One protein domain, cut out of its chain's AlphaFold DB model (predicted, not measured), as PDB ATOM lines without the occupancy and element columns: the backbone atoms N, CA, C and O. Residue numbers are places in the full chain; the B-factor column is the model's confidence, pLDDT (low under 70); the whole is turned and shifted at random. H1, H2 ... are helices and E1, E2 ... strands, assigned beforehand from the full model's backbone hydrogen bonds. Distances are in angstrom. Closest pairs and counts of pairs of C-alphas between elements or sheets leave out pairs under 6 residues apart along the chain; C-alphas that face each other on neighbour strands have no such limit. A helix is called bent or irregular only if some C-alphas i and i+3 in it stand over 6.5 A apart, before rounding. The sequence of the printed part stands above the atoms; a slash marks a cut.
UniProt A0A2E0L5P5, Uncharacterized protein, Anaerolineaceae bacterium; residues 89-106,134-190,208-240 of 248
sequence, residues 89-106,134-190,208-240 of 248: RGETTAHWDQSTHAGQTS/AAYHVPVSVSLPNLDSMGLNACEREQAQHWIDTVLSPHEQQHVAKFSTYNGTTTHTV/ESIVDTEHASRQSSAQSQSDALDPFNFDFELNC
ATOM      1  N   ARG A  89     -32.138  51.718  31.389       88.88
ATOM      2  CA  ARG A  89     -30.839  51.582  30.726       88.88
ATOM      3  C   ARG A  89     -29.721  51.644  31.751       88.88
ATOM      4  O   ARG A  89     -29.602  52.634  32.472       88.88
ATOM      5  N   GLY A  90     -28.936  50.579  31.795       92.12
ATOM      6  CA  GLY A  90     -27.648  50.537  32.461       92.12
ATOM      7  C   GLY A  90     -26.552  50.925  31.479       92.12
ATOM      8  O   GLY A  90     -26.751  50.932  30.261       92.12
ATOM      9  N   GLU A  91     -25.415  51.331  32.020       94.69
ATOM     10  CA  GLU A  91     -24.224  51.593  31.232       94.69
ATOM     11  C   GLU A  91     -22.994  51.134  32.003       94.69
ATOM     12  O   GLU A  91     -22.749  51.570  33.131       94.69
ATOM     13  N   THR A  92     -22.192  50.289  31.363       97.56
ATOM     14  CA  THR A  92     -20.882  49.889  31.861       97.56
ATOM     15  C   THR A  92     -19.789  50.501  30.994       97.56
ATOM     16  O   THR A  92     -19.720  50.270  29.790       97.56
ATOM     17  N   THR A  93     -18.894  51.263  31.619       96.94
ATOM     18  CA  THR A  93     -17.805  51.977  30.942       96.94
ATOM     19  C   THR A  93     -16.452  51.478  31.430       96.94
ATOM     20  O   THR A  93     -16.181  51.470  32.634       96.94
ATOM     21  N   ALA A  94     -15.575  51.115  30.495       96.75
ATOM     22  CA  ALA A  94     -14.153  50.912  30.753       96.75
ATOM     23  C   ALA A  94     -13.371  52.209  30.491       96.75
ATOM     24  O   ALA A  94     -13.447  52.784  29.405       96.75
ATOM     25  N   HIS A  95     -12.594  52.660  31.476       95.25
ATOM     26  CA  HIS A  95     -11.818  53.905  31.408       95.25
ATOM     27  C   HIS A  95     -10.424  53.638  30.835       95.25
ATOM     28  O   HIS A  95      -9.437  53.536  31.564       95.25
ATOM     29  N   TRP A  96     -10.343  53.451  29.515       90.88
ATOM     30  CA  TRP A  96      -9.091  53.114  28.820       90.88
ATOM     31  C   TRP A  96      -8.014  54.200  28.940       90.88
ATOM     32  O   TRP A  96      -6.830  53.884  29.033       90.88
ATOM     33  N   ASP A  97      -8.422  55.465  29.001       85.00
ATOM     34  CA  ASP A  97      -7.566  56.636  29.236       85.00
ATOM     35  C   ASP A  97      -6.912  56.631  30.627       85.00
ATOM     36  O   ASP A  97      -5.842  57.202  30.825       85.00
ATOM     37  N   GLN A  98      -7.541  55.946  31.580       81.25
ATOM     38  CA  GLN A  98      -7.041  55.711  32.934       81.25
ATOM     39  C   GLN A  98      -6.443  54.308  33.094       81.25
ATOM     40  O   GLN A  98      -6.056  53.920  34.200       81.25
ATOM     41  N   SER A  99      -6.374  53.527  32.011       78.00
ATOM     42  CA  SER A  99      -5.750  52.211  32.054       78.00
ATOM     43  C   SER A  99      -4.245  52.343  32.265       78.00
ATOM     44  O   SER A  99      -3.590  53.267  31.781       78.00
ATOM     45  N   THR A 100      -3.674  51.391  32.994       85.38
ATOM     46  CA  THR A 100      -2.227  51.309  33.184       85.38
ATOM     47  C   THR A 100      -1.697  50.082  32.465       85.38
ATOM     48  O   THR A 100      -2.199  48.976  32.682       85.38
ATOM     49  N   HIS A 101      -0.664  50.274  31.651       85.38
ATOM     50  CA  HIS A 101       0.152  49.215  31.074       85.38
ATOM     51  C   HIS A 101       1.618  49.631  31.184       85.38
ATOM     52  O   HIS A 101       2.015  50.695  30.720       85.38
ATOM     53  N   ALA A 102       2.428  48.832  31.874       81.56
ATOM     54  CA  ALA A 102       3.842  49.140  32.054       81.56
ATOM     55  C   ALA A 102       4.669  47.859  32.041       81.56
ATOM     56  O   ALA A 102       4.370  46.907  32.766       81.56
ATOM     57  N   GLY A 103       5.724  47.863  31.225       86.81
ATOM     58  CA  GLY A 103       6.719  46.801  31.165       86.81
ATOM     59  C   GLY A 103       7.891  47.075  32.101       86.81
ATOM     60  O   GLY A 103       8.410  48.188  32.168       86.81
ATOM     61  N   GLN A 104       8.345  46.042  32.797       90.50
ATOM     62  CA  GLN A 104       9.575  46.050  33.579       90.50
ATOM     63  C   GLN A 104      10.495  44.936  33.096       90.50
ATOM     64  O   GLN A 104      10.038  43.850  32.741       90.50
ATOM     65  N   THR A 105      11.802  45.189  33.094       94.00
ATOM     66  CA  THR A 105      12.807  44.180  32.754       94.00
ATOM     67  C   THR A 105      13.437  43.591  34.009       94.00
ATOM     68  O   THR A 105      13.698  44.278  34.994       94.00
ATOM     69  N   SER A 106      13.702  42.291  33.972       93.50
ATOM     70  CA  SER A 106      14.414  41.543  35.006       93.50
ATOM     71  C   SER A 106      15.340  40.511  34.360       93.50
ATOM     72  O   SER A 106      15.293  40.293  33.148       93.50
ATOM     73  N   ALA A 134       4.947  42.568  32.076       93.88
ATOM     74  CA  ALA A 134       4.027  43.675  31.841       93.88
ATOM     75  C   ALA A 134       2.733  43.462  32.623       93.88
ATOM     76  O   ALA A 134       2.160  42.373  32.577       93.88
ATOM     77  N   ALA A 135       2.299  44.482  33.360       93.25
ATOM     78  CA  ALA A 135       1.050  44.467  34.114       93.25
ATOM     79  C   ALA A 135       0.017  45.376  33.444       93.25
ATOM     80  O   ALA A 135       0.353  46.486  33.036       93.25
ATOM     81  N   TYR A 136      -1.225  44.901  33.369       95.81
ATOM     82  CA  TYR A 136      -2.347  45.560  32.710       95.81
ATOM     83  C   TYR A 136      -3.493  45.729  33.702       95.81
ATOM     84  O   TYR A 136      -3.883  44.767  34.374       95.81
ATOM     85  N   HIS A 137      -4.035  46.941  33.783       96.94
ATOM     86  CA  HIS A 137      -5.214  47.241  34.587       96.94
ATOM     87  C   HIS A 137      -6.111  48.287  33.916       96.94
ATOM     88  O   HIS A 137      -5.601  49.296  33.432       96.94
ATOM     89  N   VAL A 138      -7.425  48.052  33.897       97.50
ATOM     90  CA  VAL A 138      -8.450  49.004  33.458       97.50
ATOM     91  C   VAL A 138      -9.479  49.228  34.575       97.50
ATOM     92  O   VAL A 138     -10.027  48.251  35.102       97.50
ATOM     93  N   PRO A 139      -9.759  50.487  34.952       97.31
ATOM     94  CA  PRO A 139     -10.894  50.821  35.805       97.31
ATOM     95  C   PRO A 139     -12.214  50.650  35.047       97.31
ATOM     96  O   PRO A 139     -12.332  51.057  33.891       97.31
ATOM     97  N   VAL A 140     -13.225  50.095  35.713       97.94
ATOM     98  CA  VAL A 140     -14.567  49.902  35.147       97.94
ATOM     99  C   VAL A 140     -15.601  50.505  36.092       97.94
ATOM    100  O   VAL A 140     -15.504  50.327  37.306       97.94
ATOM    101  N   SER A 141     -16.587  51.210  35.542       97.62
ATOM    102  CA  SER A 141     -17.716  51.768  36.289       97.62
ATOM    103  C   SER A 141     -19.042  51.304  35.706       97.62
ATOM    104  O   SER A 141     -19.167  51.195  34.491       97.62
ATOM    105  N   VAL A 142     -20.031  51.107  36.576       97.75
ATOM    106  CA  VAL A 142     -21.417  50.807  36.202       97.75
ATOM    107  C   VAL A 142     -22.303  51.962  36.650       97.75
ATOM    108  O   VAL A 142     -22.216  52.397  37.800       97.75
ATOM    109  N   SER A 143     -23.159  52.436  35.754       96.94
ATOM    110  CA  SER A 143     -24.218  53.398  36.027       96.94
ATOM    111  C   SER A 143     -25.571  52.724  35.825       96.94
ATOM    112  O   SER A 143     -25.822  52.122  34.783       96.94
ATOM    113  N   LEU A 144     -26.443  52.820  36.826       94.56
ATOM    114  CA  LEU A 144     -27.810  52.300  36.785       94.56
ATOM    115  C   LEU A 144     -28.808  53.467  36.752       94.56
ATOM    116  O   LEU A 144     -28.482  54.563  37.224       94.56
ATOM    117  N   PRO A 145     -30.018  53.266  36.204       91.06
ATOM    118  CA  PRO A 145     -30.993  54.338  36.078       91.06
ATOM    119  C   PRO A 145     -31.464  54.825  37.453       91.06
ATOM    120  O   PRO A 145     -31.723  54.041  38.367       91.06
ATOM    121  N   ASN A 146     -31.600  56.144  37.591       92.75
ATOM    122  CA  ASN A 146     -32.096  56.768  38.812       92.75
ATOM    123  C   ASN A 146     -33.632  56.826  38.808       92.75
ATOM    124  O   ASN A 146     -34.217  57.722  38.191       92.75
ATOM    125  N   LEU A 147     -34.274  55.920  39.546       91.25
ATOM    126  CA  LEU A 147     -35.736  55.806  39.605       91.25
ATOM    127  C   LEU A 147     -36.446  57.064  40.130       91.25
ATOM    128  O   LEU A 147     -37.563  57.359  39.704       91.25
ATOM    129  N   ASP A 148     -35.814  57.844  41.008       90.12
ATOM    130  CA  ASP A 148     -36.435  59.046  41.585       90.12
ATOM    131  C   ASP A 148     -36.656  60.146  40.545       90.12
ATOM    132  O   ASP A 148     -37.583  60.947  40.658       90.12
ATOM    133  N   SER A 149     -35.843  60.148  39.487       88.94
ATOM    134  CA  SER A 149     -35.967  61.095  38.378       88.94
ATOM    135  C   SER A 149     -37.095  60.754  37.397       88.94
ATOM    136  O   SER A 149     -37.430  61.567  36.540       88.94
ATOM    137  N   MET A 150     -37.701  59.569  37.522       86.00
ATOM    138  CA  MET A 150     -38.612  59.015  36.518       86.00
ATOM    139  C   MET A 150     -40.092  59.257  36.839       86.00
ATOM    140  O   MET A 150     -40.951  58.800  36.090       86.00
ATOM    141  N   GLY A 151     -40.415  59.944  37.943       86.19
ATOM    142  CA  GLY A 151     -41.805  60.229  38.323       86.19
ATOM    143  C   GLY A 151     -42.652  58.964  38.492       86.19
ATOM    144  O   GLY A 151     -43.802  58.935  38.067       86.19
ATOM    145  N   LEU A 152     -42.053  57.891  39.014       87.00
ATOM    146  CA  LEU A 152     -42.735  56.627  39.289       87.00
ATOM    147  C   LEU A 152     -43.526  56.735  40.596       87.00
ATOM    148  O   LEU A 152     -43.042  57.314  41.581       87.00
ATOM    149  N   ASN A 153     -44.719  56.142  40.620       88.44
ATOM    150  CA  ASN A 153     -45.441  55.908  41.865       88.44
ATOM    151  C   ASN A 153     -44.742  54.817  42.708       88.44
ATOM    152  O   ASN A 153     -43.721  54.252  42.310       88.44
ATOM    153  N   ALA A 154     -45.244  54.546  43.917       89.69
ATOM    154  CA  ALA A 154     -44.595  53.606  44.832       89.69
ATOM    155  C   ALA A 154     -44.520  52.174  44.268       89.69
ATOM    156  O   ALA A 154     -43.449  51.569  44.315       89.69
ATOM    157  N   CYS A 155     -45.618  51.673  43.694       89.38
ATOM    158  CA  CYS A 155     -45.671  50.343  43.086       89.38
ATOM    159  C   CYS A 155     -44.744  50.249  41.865       89.38
ATOM    160  O   CYS A 155     -43.960  49.310  41.739       89.38
ATOM    161  N   GLU A 156     -44.782  51.252  40.986       88.94
ATOM    162  CA  GLU A 156     -43.950  51.302  39.785       88.94
ATOM    163  C   GLU A 156     -42.461  51.352  40.143       88.94
ATOM    164  O   GLU A 156     -41.648  50.679  39.512       88.94
ATOM    165  N   ARG A 157     -42.096  52.122  41.179       91.81
ATOM    166  CA  ARG A 157     -40.719  52.197  41.683       91.81
ATOM    167  C   ARG A 157     -40.264  50.846  42.224       91.81
ATOM    168  O   ARG A 157     -39.139  50.448  41.943       91.81
ATOM    169  N   GLU A 158     -41.108  50.148  42.980       91.75
ATOM    170  CA  GLU A 158     -40.780  48.823  43.518       91.75
ATOM    171  C   GLU A 158     -40.551  47.800  42.398       91.75
ATOM    172  O   GLU A 158     -39.532  47.108  42.396       91.75
ATOM    173  N   GLN A 159     -41.438  47.757  41.399       91.56
ATOM    174  CA  GLN A 159     -41.269  46.870  40.247       91.56
ATOM    175  C   GLN A 159     -40.034  47.237  39.420       91.56
ATOM    176  O   GLN A 159     -39.235  46.361  39.090       91.56
ATOM    177  N   ALA A 160     -39.821  48.521  39.124       91.19
ATOM    178  CA  ALA A 160     -38.640  48.971  38.391       91.19
ATOM    179  C   ALA A 160     -37.342  48.638  39.142       91.19
ATOM    180  O   ALA A 160     -36.387  48.168  38.529       91.19
ATOM    181  N   GLN A 161     -37.312  48.808  40.469       94.38
ATOM    182  CA  GLN A 161     -36.160  48.433  41.291       94.38
ATOM    183  C   GLN A 161     -35.908  46.926  41.244       94.38
ATOM    184  O   GLN A 161     -34.769  46.501  41.068       94.38
ATOM    185  N   HIS A 162     -36.963  46.112  41.325       92.88
ATOM    186  CA  HIS A 162     -36.840  44.664  41.189       92.88
ATOM    187  C   HIS A 162     -36.199  44.268  39.850       92.88
ATOM    188  O   HIS A 162     -35.301  43.425  39.824       92.88
ATOM    189  N   TRP A 163     -36.604  44.904  38.748       91.94
ATOM    190  CA  TRP A 163     -36.003  44.685  37.429       91.94
ATOM    191  C   TRP A 163     -34.549  45.150  37.351       91.94
ATOM    192  O   TRP A 163     -33.709  44.440  36.789       91.94
ATOM    193  N   ILE A 164     -34.225  46.300  37.954       93.69
ATOM    194  CA  ILE A 164     -32.836  46.750  38.081       93.69
ATOM    195  C   ILE A 164     -32.000  45.677  38.782       93.69
ATOM    196  O   ILE A 164     -30.937  45.314  38.287       93.69
ATOM    197  N   ASP A 165     -32.480  45.140  39.897       95.50
ATOM    198  CA  ASP A 165     -31.696  44.235  40.736       95.50
ATOM    199  C   ASP A 165     -31.555  42.829  40.141       95.50
ATOM    200  O   ASP A 165     -30.522  42.180  40.310       95.50
ATOM    201  N   THR A 166     -32.587  42.342  39.451       94.56
ATOM    202  CA  THR A 166     -32.653  40.945  38.989       94.56
ATOM    203  C   THR A 166     -32.224  40.743  37.546       94.56
ATOM    204  O   THR A 166     -31.835  39.629  37.190       94.56
ATOM    205  N   VAL A 167     -32.271  41.790  36.721       93.75
ATOM    206  CA  VAL A 167     -32.017  41.679  35.280       93.75
ATOM    207  C   VAL A 167     -30.943  42.655  34.834       93.75
ATOM    208  O   VAL A 167     -29.894  42.220  34.358       93.75
ATOM    209  N   LEU A 168     -31.156  43.957  35.041       94.19
ATOM    210  CA  LEU A 168     -30.249  44.968  34.501       94.19
ATOM    211  C   LEU A 168     -28.877  44.943  35.184       94.19
ATOM    212  O   LEU A 168     -27.854  44.865  34.519       94.19
ATOM    213  N   SER A 169     -28.830  44.964  36.514       95.88
ATOM    214  CA  SER A 169     -27.571  44.944  37.264       95.88
ATOM    215  C   SER A 169     -26.750  43.679  36.972       95.88
ATOM    216  O   SER A 169     -25.563  43.807  36.664       95.88
ATOM    217  N   PRO A 170     -27.332  42.460  36.949       97.12
ATOM    218  CA  PRO A 170     -26.620  41.269  36.487       97.12
ATOM    219  C   PRO A 170     -26.095  41.360  35.051       97.12
ATOM    220  O   PRO A 170     -25.004  40.853  34.792       97.12
ATOM    221  N   HIS A 171     -26.834  41.986  34.128       96.12
ATOM    222  CA  HIS A 171     -26.361  42.253  32.764       96.12
ATOM    223  C   HIS A 171     -25.129  43.166  32.769       96.12
ATOM    224  O   HIS A 171     -24.080  42.788  32.247       96.12
ATOM    225  N   GLU A 172     -25.179  44.291  33.483       97.44
ATOM    226  CA  GLU A 172     -24.030  45.199  33.615       97.44
ATOM    227  C   GLU A 172     -22.806  44.517  34.257       97.44
ATOM    228  O   GLU A 172     -21.664  44.719  33.841       97.44
ATOM    229  N   GLN A 173     -23.005  43.617  35.226       98.31
ATOM    230  CA  GLN A 173     -21.896  42.840  35.796       98.31
ATOM    231  C   GLN A 173     -21.244  41.882  34.785       98.31
ATOM    232  O   GLN A 173     -20.057  41.566  34.918       98.31
ATOM    233  N   GLN A 174     -21.966  41.438  33.752       98.31
ATOM    234  CA  GLN A 174     -21.354  40.675  32.664       98.31
ATOM    235  C   GLN A 174     -20.400  41.557  31.859       98.31
ATOM    236  O   GLN A 174     -19.276  41.124  31.603       98.31
ATOM    237  N   HIS A 175     -20.779  42.801  31.546       98.31
ATOM    238  CA  HIS A 175     -19.874  43.767  30.916       98.31
ATOM    239  C   HIS A 175     -18.626  44.013  31.771       98.31
ATOM    240  O   HIS A 175     -17.505  43.936  31.261       98.31
ATOM    241  N   VAL A 176     -18.781  44.194  33.091       98.50
ATOM    242  CA  VAL A 176     -17.643  44.308  34.025       98.50
ATOM    243  C   VAL A 176     -16.707  43.105  33.914       98.50
ATOM    244  O   VAL A 176     -15.484  43.272  33.835       98.50
ATOM    245  N   ALA A 177     -17.255  41.888  33.873       98.56
ATOM    246  CA  ALA A 177     -16.464  40.674  33.713       98.56
ATOM    247  C   ALA A 177     -15.723  40.634  32.366       98.56
ATOM    248  O   ALA A 177     -14.559  40.225  32.335       98.56
ATOM    249  N   LYS A 178     -16.344  41.089  31.268       98.31
ATOM    250  CA  LYS A 178     -15.691  41.159  29.950       98.31
ATOM    251  C   LYS A 178     -14.565  42.181  29.921       98.31
ATOM    252  O   LYS A 178     -13.454  41.829  29.526       98.31
ATOM    253  N   PHE A 179     -14.786  43.395  30.422       98.44
ATOM    254  CA  PHE A 179     -13.726  44.401  30.509       98.44
ATOM    255  C   PHE A 179     -12.577  43.967  31.420       98.44
ATOM    256  O   PHE A 179     -11.410  44.178  31.096       98.44
ATOM    257  N   SER A 180     -12.884  43.256  32.506       97.56
ATOM    258  CA  SER A 180     -11.873  42.723  33.423       97.56
ATOM    259  C   SER A 180     -10.933  41.695  32.781       97.56
ATOM    260  O   SER A 180      -9.862  41.451  33.331       97.56
ATOM    261  N   THR A 181     -11.264  41.132  31.609       98.06
ATOM    262  CA  THR A 181     -10.343  40.259  30.854       98.06
ATOM    263  C   THR A 181      -9.104  40.995  30.332       98.06
ATOM    264  O   THR A 181      -8.077  40.361  30.078       98.06
ATOM    265  N   TYR A 182      -9.152  42.330  30.235       97.56
ATOM    266  CA  TYR A 182      -7.978  43.161  29.960       97.56
ATOM    267  C   TYR A 182      -6.898  42.998  31.039       97.56
ATOM    268  O   TYR A 182      -5.701  42.997  30.734       97.56
ATOM    269  N   ASN A 183      -7.319  42.831  32.295       97.69
ATOM    270  CA  ASN A 183      -6.445  42.854  33.458       97.69
ATOM    271  C   ASN A 183      -5.535  41.622  33.519       97.69
ATOM    272  O   ASN A 183      -5.911  40.513  33.140       97.69
ATOM    273  N   GLY A 184      -4.333  41.804  34.060       97.00
ATOM    274  CA  GLY A 184      -3.440  40.693  34.375       97.00
ATOM    275  C   GLY A 184      -1.971  41.020  34.171       97.00
ATOM    276  O   GLY A 184      -1.558  42.178  34.149       97.00
ATOM    277  N   THR A 185      -1.162  39.974  34.040       96.94
ATOM    278  CA  THR A 185       0.283  40.094  33.852       96.94
ATOM    279  C   THR A 185       0.752  39.130  32.774       96.94
ATOM    280  O   THR A 185       0.308  37.983  32.731       96.94
ATOM    281  N   THR A 186       1.658  39.584  31.913       97.38
ATOM    282  CA  THR A 186       2.340  38.752  30.916       97.38
ATOM    283  C   THR A 186       3.832  38.709  31.196       97.38
ATOM    284  O   THR A 186       4.383  39.519  31.949       97.38
ATOM    285  N   THR A 187       4.504  37.707  30.639       97.75
ATOM    286  CA  THR A 187       5.954  37.580  30.736       97.75
ATOM    287  C   THR A 187       6.522  37.137  29.402       97.75
ATOM    288  O   THR A 187       6.089  36.138  28.835       97.75
ATOM    289  N   HIS A 188       7.534  37.864  28.941       97.31
ATOM    290  CA  HIS A 188       8.219  37.633  27.678       97.31
ATOM    291  C   HIS A 188       9.709  37.481  27.902       97.31
ATOM    292  O   HIS A 188      10.283  38.049  28.827       97.31
ATOM    293  N   THR A 189      10.359  36.732  27.022       97.75
ATOM    294  CA  THR A 189      11.820  36.727  26.958       97.75
ATOM    295  C   THR A 189      12.256  37.485  25.722       97.75
ATOM    296  O   THR A 189      11.906  37.101  24.609       97.75
ATOM    297  N   VAL A 190      13.066  38.522  25.910       96.94
ATOM    298  CA  VAL A 190      13.698  39.251  24.811       96.94
ATOM    299  C   VAL A 190      15.147  38.818  24.681       96.94
ATOM    300  O   VAL A 190      15.855  38.665  25.676       96.94
ATOM    301  N   GLU A 208       8.738  48.463  24.876       94.00
ATOM    302  CA  GLU A 208       7.626  49.329  24.465       94.00
ATOM    303  C   GLU A 208       6.771  48.643  23.394       94.00
ATOM    304  O   GLU A 208       5.586  48.416  23.604       94.00
ATOM    305  N   SER A 209       7.398  48.132  22.330       94.50
ATOM    306  CA  SER A 209       6.691  47.409  21.266       94.50
ATOM    307  C   SER A 209       5.891  46.194  21.763       94.50
ATOM    308  O   SER A 209       4.775  45.965  21.288       94.50
ATOM    309  N   ILE A 210       6.429  45.416  22.714       93.12
ATOM    310  CA  ILE A 210       5.715  44.276  23.316       93.12
ATOM    311  C   ILE A 210       4.489  44.763  24.091       93.12
ATOM    312  O   ILE A 210       3.394  44.237  23.890       93.12
ATOM    313  N   VAL A 211       4.676  45.748  24.972       93.81
ATOM    314  CA  VAL A 211       3.614  46.246  25.853       93.81
ATOM    315  C   VAL A 211       2.493  46.894  25.042       93.81
ATOM    316  O   VAL A 211       1.328  46.587  25.287       93.81
ATOM    317  N   ASP A 212       2.824  47.714  24.046       93.25
ATOM    318  CA  ASP A 212       1.840  48.437  23.234       93.25
ATOM    319  C   ASP A 212       1.004  47.485  22.373       93.25
ATOM    320  O   ASP A 212      -0.220  47.613  22.283       93.25
ATOM    321  N   THR A 213       1.649  46.473  21.781       94.94
ATOM    322  CA  THR A 213       0.955  45.448  20.985       94.94
ATOM    323  C   THR A 213      -0.027  44.659  21.850       94.94
ATOM    324  O   THR A 213      -1.173  44.427  21.455       94.94
ATOM    325  N   GLU A 214       0.399  44.243  23.045       95.75
ATOM    326  CA  GLU A 214      -0.466  43.517  23.973       95.75
ATOM    327  C   GLU A 214      -1.589  44.393  24.526       95.75
ATOM    328  O   GLU A 214      -2.719  43.918  24.625       95.75
ATOM    329  N   HIS A 215      -1.308  45.653  24.857       94.56
ATOM    330  CA  HIS A 215      -2.313  46.619  25.289       94.56
ATOM    331  C   HIS A 215      -3.425  46.756  24.243       94.56
ATOM    332  O   HIS A 215      -4.591  46.512  24.562       94.56
ATOM    333  N   ALA A 216      -3.066  47.043  22.987       95.31
ATOM    334  CA  ALA A 216      -4.025  47.202  21.897       95.31
ATOM    335  C   ALA A 216      -4.857  45.928  21.670       95.31
ATOM    336  O   ALA A 216      -6.083  45.984  21.540       95.31
ATOM    337  N   SER A 217      -4.207  44.758  21.680       97.31
ATOM    338  CA  SER A 217      -4.889  43.470  21.521       97.31
ATOM    339  C   SER A 217      -5.863  43.181  22.669       97.31
ATOM    340  O   SER A 217      -7.005  42.784  22.425       97.31
ATOM    341  N   ARG A 218      -5.442  43.413  23.919       97.25
ATOM    342  CA  ARG A 218      -6.275  43.216  25.114       97.25
ATOM    343  C   ARG A 218      -7.478  44.148  25.117       97.25
ATOM    344  O   ARG A 218      -8.582  43.684  25.381       97.25
ATOM    345  N   GLN A 219      -7.272  45.430  24.815       97.69
ATOM    346  CA  GLN A 219      -8.347  46.417  24.756       97.69
ATOM    347  C   GLN A 219      -9.388  46.019  23.708       97.69
ATOM    348  O   GLN A 219     -10.569  45.909  24.030       97.69
ATOM    349  N   SER A 220      -8.950  45.732  22.477       97.62
ATOM    350  CA  SER A 220      -9.848  45.322  21.393       97.62
ATOM    351  C   SER A 220     -10.625  44.047  21.736       97.62
ATOM    352  O   SER A 220     -11.832  43.984  21.511       97.62
ATOM    353  N   SER A 221      -9.966  43.050  22.334       97.94
ATOM    354  CA  SER A 221     -10.631  41.806  22.732       97.94
ATOM    355  C   SER A 221     -11.655  42.021  23.846       97.94
ATOM    356  O   SER A 221     -12.771  41.514  23.747       97.94
ATOM    357  N   ALA A 222     -11.302  42.770  24.893       98.00
ATOM    358  CA  ALA A 222     -12.201  43.054  26.006       98.00
ATOM    359  C   ALA A 222     -13.420  43.874  25.552       98.00
ATOM    360  O   ALA A 222     -14.543  43.558  25.946       98.00
ATOM    361  N   GLN A 223     -13.207  44.859  24.671       97.81
ATOM    362  CA  GLN A 223     -14.279  45.646  24.062       97.81
ATOM    363  C   GLN A 223     -15.209  44.759  23.230       97.81
ATOM    364  O   GLN A 223     -16.397  44.701  23.512       97.81
ATOM    365  N   SER A 224     -14.667  43.972  22.298       97.88
ATOM    366  CA  SER A 224     -15.472  43.078  21.459       97.88
ATOM    367  C   SER A 224     -16.277  42.059  22.275       97.88
ATOM    368  O   SER A 224     -17.407  41.736  21.918       97.88
ATOM    369  N   GLN A 225     -15.719  41.554  23.379       97.81
ATOM    370  CA  GLN A 225     -16.438  40.646  24.270       97.81
ATOM    371  C   GLN A 225     -17.583  41.330  25.022       97.81
ATOM    372  O   GLN A 225     -18.595  40.678  25.268       97.81
ATOM    373  N   SER A 226     -17.402  42.594  25.415       98.06
ATOM    374  CA  SER A 226     -18.444  43.422  26.027       98.06
ATOM    375  C   SER A 226     -19.542  43.736  25.013       98.06
ATOM    376  O   SER A 226     -20.705  43.480  25.293       98.06
ATOM    377  N   ASP A 227     -19.175  44.197  23.816       96.38
ATOM    378  CA  ASP A 227     -20.119  44.555  22.749       96.38
ATOM    379  C   ASP A 227     -20.993  43.366  22.330       96.38
ATOM    380  O   ASP A 227     -22.157  43.538  21.995       96.38
ATOM    381  N   ALA A 228     -20.460  42.141  22.392       96.94
ATOM    382  CA  ALA A 228     -21.206  40.923  22.081       96.94
ATOM    383  C   ALA A 228     -22.328  40.589  23.086       96.94
ATOM    384  O   ALA A 228     -23.103  39.665  22.833       96.94
ATOM    385  N   LEU A 229     -22.397  41.282  24.229       94.50
ATOM    386  CA  LEU A 229     -23.523  41.183  25.163       94.50
ATOM    387  C   LEU A 229     -24.716  42.044  24.718       94.50
ATOM    388  O   LEU A 229     -25.826  41.823  25.202       94.50
ATOM    389  N   ASP A 230     -24.500  42.966  23.776       93.00
ATOM    390  CA  ASP A 230     -25.497  43.900  23.263       93.00
ATOM    391  C   ASP A 230     -25.902  43.601  21.800       93.00
ATOM    392  O   ASP A 230     -25.127  43.020  21.033       93.00
ATOM    393  N   PRO A 231     -27.116  44.003  21.365       85.50
ATOM    394  CA  PRO A 231     -28.113  44.733  22.145       85.50
ATOM    395  C   PRO A 231     -28.842  43.841  23.156       85.50
ATOM    396  O   PRO A 231     -29.394  42.795  22.807       85.50
ATOM    397  N   PHE A 232     -28.912  44.307  24.400       81.31
ATOM    398  CA  PHE A 232     -29.755  43.719  25.430       81.31
ATOM    399  C   PHE A 232     -31.178  44.282  25.343       81.31
ATOM    400  O   PHE A 232     -31.435  45.424  25.715       81.31
ATOM    401  N   ASN A 233     -32.109  43.477  24.825       76.19
ATOM    402  CA  ASN A 233     -33.524  43.836  24.741       76.19
ATOM    403  C   ASN A 233     -34.327  42.956  25.699       76.19
ATOM    404  O   ASN A 233     -34.282  41.728  25.594       76.19
ATOM    405  N   PHE A 234     -35.080  43.579  26.600       70.56
ATOM    406  CA  PHE A 234     -36.085  42.899  27.405       70.56
ATOM    407  C   PHE A 234     -37.305  43.802  27.547       70.56
ATOM    408  O   PHE A 234     -37.177  44.991  27.840       70.56
ATOM    409  N   ASP A 235     -38.478  43.220  27.340       67.62
ATOM    410  CA  ASP A 235     -39.747  43.901  27.545       67.62
ATOM    411  C   ASP A 235     -40.199  43.636  28.980       67.62
ATOM    412  O   ASP A 235     -40.204  42.487  29.437       67.62
ATOM    413  N   PHE A 236     -40.574  44.686  29.705       72.25
ATOM    414  CA  PHE A 236     -41.268  44.523  30.974       72.25
ATOM    415  C   PHE A 236     -42.371  45.563  31.122       72.25
ATOM    416  O   PHE A 236     -42.224  46.732  30.762       72.25
ATOM    417  N   GLU A 237     -43.483  45.109  31.676       73.75
ATOM    418  CA  GLU A 237     -44.655  45.926  31.940       73.75
ATOM    419  C   GLU A 237     -44.704  46.253  33.429       73.75
ATOM    420  O   GLU A 237     -44.509  45.381  34.283       73.75
ATOM    421  N   LEU A 238     -44.970  47.518  33.748       78.19
ATOM    422  CA  LEU A 238     -45.265  47.943  35.109       78.19
ATOM    423  C   LEU A 238     -46.745  47.687  35.385       78.19
ATOM    424  O   LEU A 238     -47.600  48.521  35.093       78.19
ATOM    425  N   ASN A 239     -47.039  46.519  35.950       78.81
ATOM    426  CA  ASN A 239     -48.405  46.112  36.263       78.81
ATOM    427  C   ASN A 239     -48.780  46.576  37.668       78.81
ATOM    428  O   ASN A 239     -48.707  45.814  38.633       78.81
ATOM    429  N   CYS A 240     -49.131  47.852  37.784       79.62
ATOM    430  CA  CYS A 240     -49.556  48.460  39.035       79.62
ATOM    431  C   CYS A 240     -51.040  48.816  38.947       79.62
ATOM    432  O   CYS A 240     -51.373  49.731  38.197       79.62
TER     433      CYS A 240
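Overview. This is residues 89 to 106, 134 to 190 and 208 to 240 of the 248 residues of an uncharacterized protein of Anaerolineaceae bacterium (UniProt A0A2E0L5P5). This is a slender rod in which the long bent helix H2 runs beside a two-strand ladder, E1 and E4, while a twisted three-strand sheet, E2 E3 E5, makes one end. H3 packs on that sheet and on H2b, and residues 228 to 240 run on to the end where H1 and H2a lie. The printed part has 108 residues, three named helices and five named strands, in the order E1 E2 E3 E4 H1 H2 E5 H3; both sheets are antiparallel and the class is mixed. It is loose, with a radius of gyration of the C-alphas of 18.7 A and spans of 65 by 22 by 17 A.

Arrangement. E1, residues 91 to 94, is the antiparallel neighbour of E4, residues 140 to 143, with N 91 and O 143 within hydrogen-bond range at 2.9 A. E2, residues 100 to 106, E3, residues 134 to 137, and E5, residues 184 to 190, form the other sheet in that order; N 100 and O 137, and N 136 and O 184, are within range, each at 2.9 A. E3 runs on into E4 at 9 degrees. H2, residues 154 to 182, assigned as one helix by its hydrogen bonds, is bent, with C-alphas 166 and 169 6.7 A apart; its arms H2a, residues 154 to 166, and H2b, residues 169 to 182, stand at a shallow tilt of 31 degrees. H1, residues 147 to 150, only just touches H2a, with 3 pairs of C-alphas within 8 A, the closest Leu 147 and Arg 157 at 6.5 A. The closest C-alphas of E1 and H2b are those of Thr 92 and Glu 172, 5.9 A. H3, residues 208 to 227, touches H2b with residues 218 to 226 alone, opposite ways at a shallow tilt of 19 degrees; the closest C-alphas, of Phe 179 and Ala 222, are 4.9 A apart. H3 is on one face of the sheet E2 E3 E5, making two layers, helix over sheet, at a height of 10.2 A. Every O i to N i+4 pair is within range in H2a and H3, and 9 of 10 in H2b; H1 is too short for such a pair.

Along the chain. E1 begins at C-alpha 91 (-24.224, 51.593, 31.232). E2 measures 19.4 A, H2a 18.4 A, H2b 21.0 A and E5 19.7 A. H3 measures 28.2 A and ends at C-alpha 227 (-20.119, 44.555, 22.749).

Size, cuts and confidence. The C-alphas farthest apart, of Val 190 and Cys 240, are 65.5 A apart. Residues 107 to 133 and 191 to 207 are not printed; the C-alpha gaps are 11.1 A and 11.8 A. The links printed whole are tight. Residue 235 alone has a pLDDT under 70.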